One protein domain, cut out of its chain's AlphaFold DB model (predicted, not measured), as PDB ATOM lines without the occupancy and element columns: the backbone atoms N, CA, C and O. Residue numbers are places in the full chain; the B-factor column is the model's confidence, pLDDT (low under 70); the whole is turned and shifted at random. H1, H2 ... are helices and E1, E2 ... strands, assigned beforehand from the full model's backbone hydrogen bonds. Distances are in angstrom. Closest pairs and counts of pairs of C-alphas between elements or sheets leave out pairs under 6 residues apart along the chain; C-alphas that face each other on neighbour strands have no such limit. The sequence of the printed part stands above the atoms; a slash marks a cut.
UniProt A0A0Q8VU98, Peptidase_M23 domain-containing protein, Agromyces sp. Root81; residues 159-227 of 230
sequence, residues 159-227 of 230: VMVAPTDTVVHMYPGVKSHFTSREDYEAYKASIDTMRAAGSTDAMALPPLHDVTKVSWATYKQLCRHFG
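Overview. This is residues 159 to 227 of the 230 residues of the protein "Peptidase_M23 domain-containing protein" of Agromyces sp. Root81 (UniProt A0A0Q8VU98). A small three-stranded sheet stands between two helices: H2 covers part of it, running along the strands, while H1 leads away from it and only grazes it. A long stretch with no named element, residues 197 to 215, returns from the end of H1 to the start of H2. The printed part has 69 residues, with three named strands and two named helices that follow along the chain as E1, E2, E3, H1, H2; the sheet, ordered E1, E2, E3, is antiparallel, and the class is mixed, helices and strands. The whole is compact, with a radius of gyration of the C-alphas of 12.2 A, and spans 36 by 24 by 17 A, only just elongated.

Arrangement. E1, residues 159 to 161, and E2, residues 167 to 171, form a hairpin, with N 168 and O 160 2.9 A apart. E2 and E3, residues 174 to 178, form the next hairpin, with N 176 and O 169 2.9 A apart; the three strands are a meander, each the antiparallel neighbour of the one before. H1, residues 181 to 196, only grazes the sheet with residues 181 to 187; its closest C-alphas to E3 are those of Tyr 184 and Phe 178, 5.7 A apart. H2, residues 216 to 226, is on the sheet at a height of 9.7 A, over E1 and E2, at 17 degrees to E2 on the local plane; its closest C-alphas to E2 are those of Phe 226 and Tyr 171, 6.0 A apart. H1 and H2 are apart. In both helices every O i to N i+4 pair is within hydrogen-bond range.

Along the chain. E1 measures 7.3 A from its first C-alpha, 159 at (36.377, -47.270, -20.802). E2 measures 13.6 A and E3 13.2 A. H1 measures 22.4 A; H2 measures 15.3 A and ends at C-alpha 226 (38.776, -49.005, -32.193).

Size, cuts and confidence. The C-alphas of Ala 197 and Ala 217, the two farthest apart, are 36.4 A apart. The printed part has no cut, and the link from H1 to H2 is long. Mean pLDDT of the printed part is 82.0; residues 173, 199 to 201, 221, 224 to 225 and 227 are under 70.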
ATOM      1  N   VAL A 159      36.770 -48.495 -21.495       91.19
ATOM      2  CA  VAL A 159      36.377 -47.270 -20.802       91.19
ATOM      3  C   VAL A 159      37.567 -46.726 -20.031       91.19
ATOM      4  O   VAL A 159      38.258 -47.464 -19.330       91.19
ATOM      5  N   MET A 160      37.837 -45.437 -20.192       91.81
ATOM      6  CA  MET A 160      39.008 -44.787 -19.604       91.81
ATOM      7  C   MET A 160      38.771 -43.299 -19.370       91.81
ATOM      8  O   MET A 160      37.884 -42.696 -19.975       91.81
ATOM      9  N   VAL A 161      39.618 -42.685 -18.547       90.88
ATOM     10  CA  VAL A 161      39.756 -41.227 -18.516       90.88
ATOM     11  C   VAL A 161      40.824 -40.839 -19.539       90.88
ATOM     12  O   VAL A 161      41.989 -41.233 -19.437       90.88
ATOM     13  N   ALA A 162      40.426 -40.093 -20.565       89.06
ATOM     14  CA  ALA A 162      41.329 -39.569 -21.576       89.06
ATOM     15  C   ALA A 162      42.326 -38.564 -20.960       89.06
ATOM     16  O   ALA A 162      42.072 -37.992 -19.896       89.06
ATOM     17  N   PRO A 163      43.450 -38.270 -21.636       90.19
ATOM     18  CA  PRO A 163      44.392 -37.242 -21.191       90.19
ATOM     19  C   PRO A 163      43.756 -35.861 -20.971       90.19
ATOM     20  O   PRO A 163      44.276 -35.084 -20.175       90.19
ATOM     21  N   THR A 164      42.633 -35.588 -21.643       87.12
ATOM     22  CA  THR A 164      41.799 -34.381 -21.520       87.12
ATOM     23  C   THR A 164      40.895 -34.364 -20.283       87.12
ATOM     24  O   THR A 164      40.043 -33.488 -20.179       87.12
ATOM     25  N   ASP A 165      41.022 -35.343 -19.383       87.31
ATOM     26  CA  ASP A 165      40.165 -35.526 -18.200       87.31
ATOM     27  C   ASP A 165      38.689 -35.809 -18.529       87.31
ATOM     28  O   ASP A 165      37.800 -35.674 -17.691       87.31
ATOM     29  N   THR A 166      38.421 -36.263 -19.754       88.56
ATOM     30  CA  THR A 166      37.096 -36.703 -20.203       88.56
ATOM     31  C   THR A 166      36.982 -38.213 -20.077       88.56
ATOM     32  O   THR A 166      37.889 -38.935 -20.494       88.56
ATOM     33  N   VAL A 167      35.866 -38.714 -19.556       90.56
ATOM     34  CA  VAL A 167      35.585 -40.154 -19.577       90.56
ATOM     35  C   VAL A 167      35.155 -40.528 -20.986       90.56
ATOM     36  O   VAL A 167      34.289 -39.876 -21.575       90.56
ATOM     37  N   VAL A 168      35.771 -41.570 -21.529       90.38
ATOM     38  CA  VAL A 168      35.503 -42.042 -22.882       90.38
ATOM     39  C   VAL A 168      35.186 -43.524 -22.835       90.38
ATOM     40  O   VAL A 168      35.940 -44.295 -22.243       90.38
ATOM     41  N   HIS A 169      34.075 -43.908 -23.461       90.12
ATOM     42  CA  HIS A 169      33.760 -45.298 -23.775       90.12
ATOM     43  C   HIS A 169      33.992 -45.518 -25.269       90.12
ATOM     44  O   HIS A 169      33.504 -44.744 -26.097       90.12
ATOM     45  N   MET A 170      34.776 -46.535 -25.605       84.44
ATOM     46  CA  MET A 170      35.109 -46.914 -26.968       84.44
ATOM     47  C   MET A 170      34.682 -48.349 -27.212       84.44
ATOM     48  O   MET A 170      35.015 -49.253 -26.453       84.44
ATOM     49  N   TYR A 171      34.008 -48.537 -28.327       80.94
ATOM     50  CA  TYR A 171      33.809 -49.821 -28.971       80.94
ATOM     51  C   TYR A 171      33.957 -49.572 -30.471       80.94
ATOM     52  O   TYR A 171      34.022 -48.417 -30.900       80.94
ATOM     53  N   PRO A 172      34.109 -50.600 -31.305       73.94
ATOM     54  CA  PRO A 172      34.599 -50.359 -32.643       73.94
ATOM     55  C   PRO A 172      33.708 -49.441 -33.485       73.94
ATOM     56  O   PRO A 172      32.503 -49.654 -33.608       73.94
ATOM     57  N   GLY A 173      34.319 -48.398 -34.046       61.97
ATOM     58  CA  GLY A 173      33.654 -47.335 -34.799       61.97
ATOM     59  C   GLY A 173      32.921 -46.295 -33.944       61.97
ATOM     60  O   GLY A 173      32.436 -45.307 -34.493       61.97
ATOM     61  N   VAL A 174      32.857 -46.459 -32.618       73.88
ATOM     62  CA  VAL A 174      32.141 -45.543 -31.722       73.88
ATOM     63  C   VAL A 174      33.018 -45.056 -30.576       73.88
ATOM     64  O   VAL A 174      33.668 -45.816 -29.863       73.88
ATOM     65  N   LYS A 175      32.993 -43.737 -30.374       82.44
ATOM     66  CA  LYS A 175      33.624 -43.048 -29.251       82.44
ATOM     67  C   LYS A 175      32.578 -42.169 -28.571       82.44
ATOM     68  O   LYS A 175      32.158 -41.164 -29.138       82.44
ATOM     69  N   SER A 176      32.155 -42.551 -27.373       85.38
ATOM     70  CA  SER A 176      31.240 -41.763 -26.542       85.38
ATOM     71  C   SER A 176      32.032 -40.946 -25.529       85.38
ATOM     72  O   SER A 176      32.927 -41.474 -24.873       85.38
ATOM     73  N   HIS A 177      31.688 -39.667 -25.385       87.62
ATOM     74  CA  HIS A 177      32.305 -38.746 -24.434       87.62
ATOM     75  C   HIS A 177      31.304 -38.388 -23.342       87.62
ATOM     76  O   HIS A 177      30.187 -37.981 -23.655       87.62
ATOM     77  N   PHE A 178      31.717 -38.480 -22.081       86.94
ATOM     78  CA  PHE A 178      30.891 -38.066 -20.949       86.94
ATOM     79  C   PHE A 178      31.491 -36.819 -20.315       86.94
ATOM     80  O   PHE A 178      32.639 -36.816 -19.863       86.94
ATOM     81  N   THR A 179      30.710 -35.744 -20.318       76.38
ATOM     82  CA  THR A 179      31.099 -34.438 -19.775       76.38
ATOM     83  C   THR A 179      30.779 -34.291 -18.291       76.38
ATOM     84  O   THR A 179      31.259 -33.355 -17.657       76.38
ATOM     85  N   SER A 180      30.003 -35.217 -17.719       79.94
ATOM     86  CA  SER A 180      29.673 -35.252 -16.297       79.94
ATOM     87  C   SER A 180      29.631 -36.684 -15.747       79.94
ATOM     88  O   SER A 180      29.501 -37.661 -16.488       79.94
ATOM     89  N   ARG A 181      29.732 -36.807 -14.415       79.81
ATOM     90  CA  ARG A 181      29.535 -38.078 -13.694       79.81
ATOM     91  C   ARG A 181      28.132 -38.642 -13.928       79.81
ATOM     92  O   ARG A 181      27.993 -39.847 -14.099       79.81
ATOM     93  N   GLU A 182      27.130 -37.769 -13.936       84.62
ATOM     94  CA  GLU A 182      25.726 -38.136 -14.113       84.62
ATOM     95  C   GLU A 182      25.485 -38.766 -15.491       84.62
ATOM     96  O   GLU A 182      24.887 -39.837 -15.571       84.62
ATOM     97  N   ASP A 183      26.056 -38.189 -16.557       85.06
ATOM     98  CA  ASP A 183      25.947 -38.734 -17.919       85.06
ATOM     99  C   ASP A 183      26.541 -40.146 -18.017       85.06
ATOM    100  O   ASP A 183      25.967 -41.041 -18.644       85.06
ATOM    101  N   TYR A 184      27.697 -40.355 -17.380       87.94
ATOM    102  CA  TYR A 184      28.358 -41.656 -17.355       87.94
ATOM    103  C   TYR A 184      27.543 -42.700 -16.583       87.94
ATOM    104  O   TYR A 184      27.369 -43.822 -17.057       87.94
ATOM    105  N   GLU A 185      27.031 -42.344 -15.404       87.75
ATOM    106  CA  GLU A 185      26.244 -43.254 -14.568       87.75
ATOM    107  C   GLU A 185      24.898 -43.607 -15.224       87.75
ATOM    108  O   GLU A 185      24.497 -44.774 -15.204       87.75
ATOM    109  N   ALA A 186      24.249 -42.650 -15.897       84.88
ATOM    110  CA  ALA A 186      23.043 -42.892 -16.687       84.88
ATOM    111  C   ALA A 186      23.312 -43.835 -17.873       84.88
ATOM    112  O   ALA A 186      22.565 -44.791 -18.102       84.88
ATOM    113  N   TYR A 187      24.412 -43.618 -18.600       87.94
ATOM    114  CA  TYR A 187      24.818 -44.505 -19.689       87.94
ATOM    115  C   TYR A 187      25.137 -45.914 -19.184       87.94
ATOM    116  O   TYR A 187      24.614 -46.891 -19.722       87.94
ATOM    117  N   LYS A 188      25.908 -46.036 -18.100       90.56
ATOM    118  CA  LYS A 188      26.177 -47.317 -17.440       90.56
ATOM    119  C   LYS A 188      24.885 -48.052 -17.070       90.56
ATOM    120  O   LYS A 188      24.774 -49.241 -17.357       90.56
ATOM    121  N   ALA A 189      23.895 -47.366 -16.496       86.81
ATOM    122  CA  ALA A 189      22.611 -47.978 -16.151       86.81
ATOM    123  C   ALA A 189      21.859 -48.515 -17.387       86.81
ATOM    124  O   ALA A 189      21.197 -49.555 -17.315       86.81
ATOM    125  N   SER A 190      21.997 -47.849 -18.540       84.88
ATOM    126  CA  SER A 190      21.445 -48.336 -19.811       84.88
ATOM    127  C   SER A 190      22.145 -49.615 -20.293       84.88
ATOM    128  O   SER A 190      21.466 -50.570 -20.675       84.88
ATOM    129  N   ILE A 191      23.478 -49.688 -20.177       85.75
ATOM    130  CA  ILE A 191      24.259 -50.895 -20.486       85.75
ATOM    131  C   ILE A 191      23.870 -52.049 -19.555       85.75
ATOM    132  O   ILE A 191      23.616 -53.160 -20.021       85.75
ATOM    133  N   ASP A 192      23.750 -51.791 -18.251       86.25
ATOM    134  CA  ASP A 192      23.332 -52.797 -17.268       86.25
ATOM    135  C   ASP A 192      21.928 -53.339 -17.580       86.25
ATOM    136  O   ASP A 192      21.693 -54.547 -17.507       86.25
ATOM    137  N   THR A 193      21.012 -52.464 -18.007       84.81
ATOM    138  CA  THR A 193      19.661 -52.851 -18.444       84.81
ATOM    139  C   THR A 193      19.706 -53.735 -19.691       84.81
ATOM    140  O   THR A 193      19.040 -54.769 -19.731       84.81
ATOM    141  N   MET A 194      20.517 -53.384 -20.696       78.62
ATOM    142  CA  MET A 194      20.679 -54.204 -21.906       78.62
ATOM    143  C   MET A 194      21.262 -55.583 -21.589       78.62
ATOM    144  O   MET A 194      20.789 -56.595 -22.110       78.62
ATOM    145  N   ARG A 195      22.254 -55.644 -20.698       85.06
ATOM    146  CA  ARG A 195      22.845 -56.903 -20.229       85.06
ATOM    147  C   ARG A 195      21.822 -57.753 -19.478       85.06
ATOM    148  O   ARG A 195      21.714 -58.946 -19.747       85.06
ATOM    149  N   ALA A 196      21.022 -57.148 -18.597       76.50
ATOM    150  CA  ALA A 196      19.932 -57.834 -17.900       76.50
ATOM    151  C   ALA A 196      18.844 -58.352 -18.861       76.50
ATOM    152  O   ALA A 196      18.247 -59.396 -18.608       76.50
ATOM    153  N   ALA A 197      18.630 -57.664 -19.986       78.12
ATOM    154  CA  ALA A 197      17.745 -58.095 -21.066       78.12
ATOM    155  C   ALA A 197      18.357 -59.174 -21.989       78.12
ATOM    156  O   ALA A 197      17.681 -59.642 -22.906       78.12
ATOM    157  N   GLY A 198      19.605 -59.595 -21.748       71.06
ATOM    158  CA  GLY A 198      20.254 -60.699 -22.457       71.06
ATOM    159  C   GLY A 198      21.276 -60.297 -23.525       71.06
ATOM    160  O   GLY A 198      21.660 -61.160 -24.314       71.06
ATOM    161  N   SER A 199      21.733 -59.037 -23.573       67.00
ATOM    162  CA  SER A 199      22.891 -58.666 -24.409       67.00
ATOM    163  C   SER A 199      24.133 -59.451 -23.973       67.00
ATOM    164  O   SER A 199      24.473 -59.514 -22.789       67.00
ATOM    165  N   THR A 200      24.798 -60.072 -24.948       63.59
ATOM    166  CA  THR A 200      25.970 -60.941 -24.739       63.59
ATOM    167  C   THR A 200      27.295 -60.279 -25.116       63.59
ATOM    168  O   THR A 200      28.345 -60.891 -24.948       63.59
ATOM    169  N   ASP A 201      27.237 -59.071 -25.665       67.50
ATOM    170  CA  ASP A 201      28.325 -58.366 -26.343       67.50
ATOM    171  C   ASP A 201      28.693 -57.017 -25.704       67.50
ATOM    172  O   ASP A 201      29.756 -56.498 -26.016       67.50
ATOM    173  N   ALA A 202      27.888 -56.493 -24.771       72.75
ATOM    174  CA  ALA A 202      28.189 -55.258 -24.042       72.75
ATOM    175  C   ALA A 202      29.011 -55.518 -22.766       72.75
ATOM    176  O   ALA A 202      28.618 -56.342 -21.933       72.75
ATOM    177  N   MET A 203      30.108 -54.793 -22.548       82.88
ATOM    178  CA  MET A 203      30.943 -54.866 -21.344       82.88
ATOM    179  C   MET A 203      30.189 -54.347 -20.113       82.88
ATOM    180  O   MET A 203      29.498 -53.332 -20.154       82.88
ATOM    181  N   ALA A 204      30.349 -55.017 -18.968       84.62
ATOM    182  CA  ALA A 204      29.937 -54.435 -17.693       84.62
ATOM    183  C   ALA A 204      30.849 -53.240 -17.379       84.62
ATOM    184  O   ALA A 204      32.028 -53.428 -17.074       84.62
ATOM    185  N   LEU A 205      30.324 -52.017 -17.472       87.19
ATOM    186  CA  LEU A 205      31.119 -50.826 -17.180       87.19
ATOM    187  C   LEU A 205      31.423 -50.754 -15.669       87.19
ATOM    188  O   LEU A 205      30.551 -51.072 -14.857       87.19
ATOM    189  N   PRO A 206      32.634 -50.350 -15.260       86.00
ATOM    190  CA  PRO A 206      32.983 -50.210 -13.854       86.00
ATOM    191  C   PRO A 206      32.328 -48.954 -13.241       86.00
ATOM    192  O   PRO A 206      31.813 -48.091 -13.950       86.00
ATOM    193  N   PRO A 207      32.315 -48.809 -11.911       84.62
ATOM    194  CA  PRO A 207      32.054 -47.527 -11.266       84.62
ATOM    195  C   PRO A 207      33.041 -46.449 -11.733       84.62
ATOM    196  O   PRO A 207      34.206 -46.737 -11.996       84.62
ATOM    197  N   LEU A 208      32.620 -45.180 -11.758       83.12
ATOM    198  CA  LEU A 208      33.469 -44.107 -12.295       83.12
ATOM    199  C   LEU A 208      34.816 -43.964 -11.562       83.12
ATOM    200  O   LEU A 208      35.810 -43.583 -12.169       83.12
ATOM    201  N   HIS A 209      34.857 -44.264 -10.261       82.19
ATOM    202  CA  HIS A 209      36.085 -44.177  -9.463       82.19
ATOM    203  C   HIS A 209      37.124 -45.258  -9.804       82.19
ATOM    204  O   HIS A 209      38.291 -45.081  -9.471       82.19
ATOM    205  N   ASP A 210      36.716 -46.321 -10.497       85.12
ATOM    206  CA  ASP A 210      37.594 -47.396 -10.964       85.12
ATOM    207  C   ASP A 210      38.086 -47.154 -12.407       85.12
ATOM    208  O   ASP A 210      38.969 -47.856 -12.906       85.12
ATOM    209  N   VAL A 211      37.547 -46.139 -13.100       86.56
ATOM    210  CA  VAL A 211      37.961 -45.792 -14.465       86.56
ATOM    211  C   VAL A 211      39.321 -45.100 -14.422       86.56
ATOM    212  O   VAL A 211      39.483 -44.014 -13.869       86.56
ATOM    213  N   THR A 212      40.322 -45.719 -15.047       88.94
ATOM    214  CA  THR A 212      41.711 -45.254 -14.959       88.94
ATOM    215  C   THR A 212      42.042 -44.216 -16.030       88.94
ATOM    216  O   THR A 212      41.620 -44.331 -17.186       88.94
ATOM    217  N   LYS A 213      42.844 -43.209 -15.662       91.06
ATOM    218  CA  LYS A 213      43.409 -42.246 -16.615       91.06
ATOM    219  C   LYS A 213      44.551 -42.861 -17.410       91.06
ATOM    220  O   LYS A 213      45.456 -43.465 -16.844       91.06
ATOM    221  N   VAL A 214      44.521 -42.666 -18.723       89.19
ATOM    222  CA  VAL A 214      45.530 -43.201 -19.643       89.19
ATOM    223  C   VAL A 214      46.440 -42.104 -20.196       89.19
ATOM    224  O   VAL A 214      46.082 -40.927 -20.248       89.19
ATOM    225  N   SER A 215      47.642 -42.494 -20.626       90.69
ATOM    226  CA  SER A 215      48.582 -41.586 -21.293       90.69
ATOM    227  C   SER A 215      48.096 -41.190 -22.696       90.69
ATOM    228  O   SER A 215      47.292 -41.898 -23.302       90.69
ATOM    229  N   TRP A 216      48.638 -40.106 -23.270       88.19
ATOM    230  CA  TRP A 216      48.388 -39.750 -24.677       88.19
ATOM    231  C   TRP A 216      48.781 -40.861 -25.653       88.19
ATOM    232  O   TRP A 216      48.077 -41.085 -26.631       88.19
ATOM    233  N   ALA A 217      49.879 -41.575 -25.390       79.00
ATOM    234  CA  ALA A 217      50.311 -42.681 -26.241       79.00
ATOM    235  C   ALA A 217      49.286 -43.826 -26.224       79.00
ATOM    236  O   ALA A 217      48.862 -44.290 -27.280       79.00
ATOM    237  N   THR A 218      48.840 -44.215 -25.028       81.31
ATOM    238  CA  THR A 218      47.812 -45.245 -24.831       81.31
ATOM    239  C   THR A 218      46.485 -44.831 -25.461       81.31
ATOM    240  O   THR A 218      45.886 -45.608 -26.194       81.31
ATOM    241  N   TYR A 219      46.048 -43.588 -25.247       85.31
ATOM    242  CA  TYR A 219      44.809 -43.060 -25.818       85.31
ATOM    243  C   TYR A 219      44.808 -43.130 -27.354       85.31
ATOM    244  O   TYR A 219      43.871 -43.660 -27.942       85.31
ATOM    245  N   LYS A 220      45.893 -42.696 -28.007       74.94
ATOM    246  CA  LYS A 220      46.027 -42.771 -29.473       74.94
ATOM    247  C   LYS A 220      46.051 -44.204 -29.993       74.94
ATOM    248  O   LYS A 220      45.480 -44.482 -31.044       74.94
ATOM    249  N   GLN A 221      46.708 -45.117 -29.274       69.06
ATOM    250  CA  GLN A 221      46.683 -46.540 -29.619       69.06
ATOM    251  C   GLN A 221      45.263 -47.105 -29.556       69.06
ATOM    252  O   GLN A 221      44.866 -47.815 -30.474       69.06
ATOM    253  N   LEU A 222      44.489 -46.743 -28.531       74.94
ATOM    254  CA  LEU A 222      43.102 -47.181 -28.389       74.94
ATOM    255  C   LEU A 222      42.206 -46.576 -29.475       74.94
ATOM    256  O   LEU A 222      41.466 -47.320 -30.109       74.94
ATOM    257  N   CYS A 223      42.344 -45.286 -29.799       70.06
ATOM    258  CA  CYS A 223      41.617 -44.683 -30.922       70.06
ATOM    259  C   CYS A 223      41.864 -45.429 -32.243       70.06
ATOM    260  O   CYS A 223      40.920 -45.751 -32.962       70.06
ATOM    261  N   ARG A 224      43.123 -45.782 -32.534       66.50
ATOM    262  CA  ARG A 224      43.486 -46.571 -33.726       66.50
ATOM    263  C   ARG A 224      42.940 -47.991 -33.671       66.50
ATOM    264  O   ARG A 224      42.463 -48.489 -34.681       66.50
ATOM    265  N   HIS A 225      43.002 -48.629 -32.502       66.81
ATOM    266  CA  HIS A 225      42.493 -49.981 -32.290       66.81
ATOM    267  C   HIS A 225      40.978 -50.063 -32.523       66.81
ATOM    268  O   HIS A 225      40.508 -50.990 -33.177       66.81
ATOM    269  N   PHE A 226      40.229 -49.071 -32.040       72.88
ATOM    270  CA  PHE A 226      38.776 -49.005 -32.193       72.88
ATOM    271  C   PHE A 226      38.318 -48.312 -33.483       72.88
ATOM    272  O   PHE A 226      37.118 -48.253 -33.731       72.88
ATOM    273  N   GLY A 227      39.227 -47.795 -34.316       68.50
ATOM    274  CA  GLY A 227      38.869 -47.112 -35.564       68.50
ATOM    275  C   GLY A 227      38.092 -45.808 -35.347       68.50
ATOM    276  O   GLY A 227      37.186 -45.492 -36.114       68.50
TER     277      GLY A 227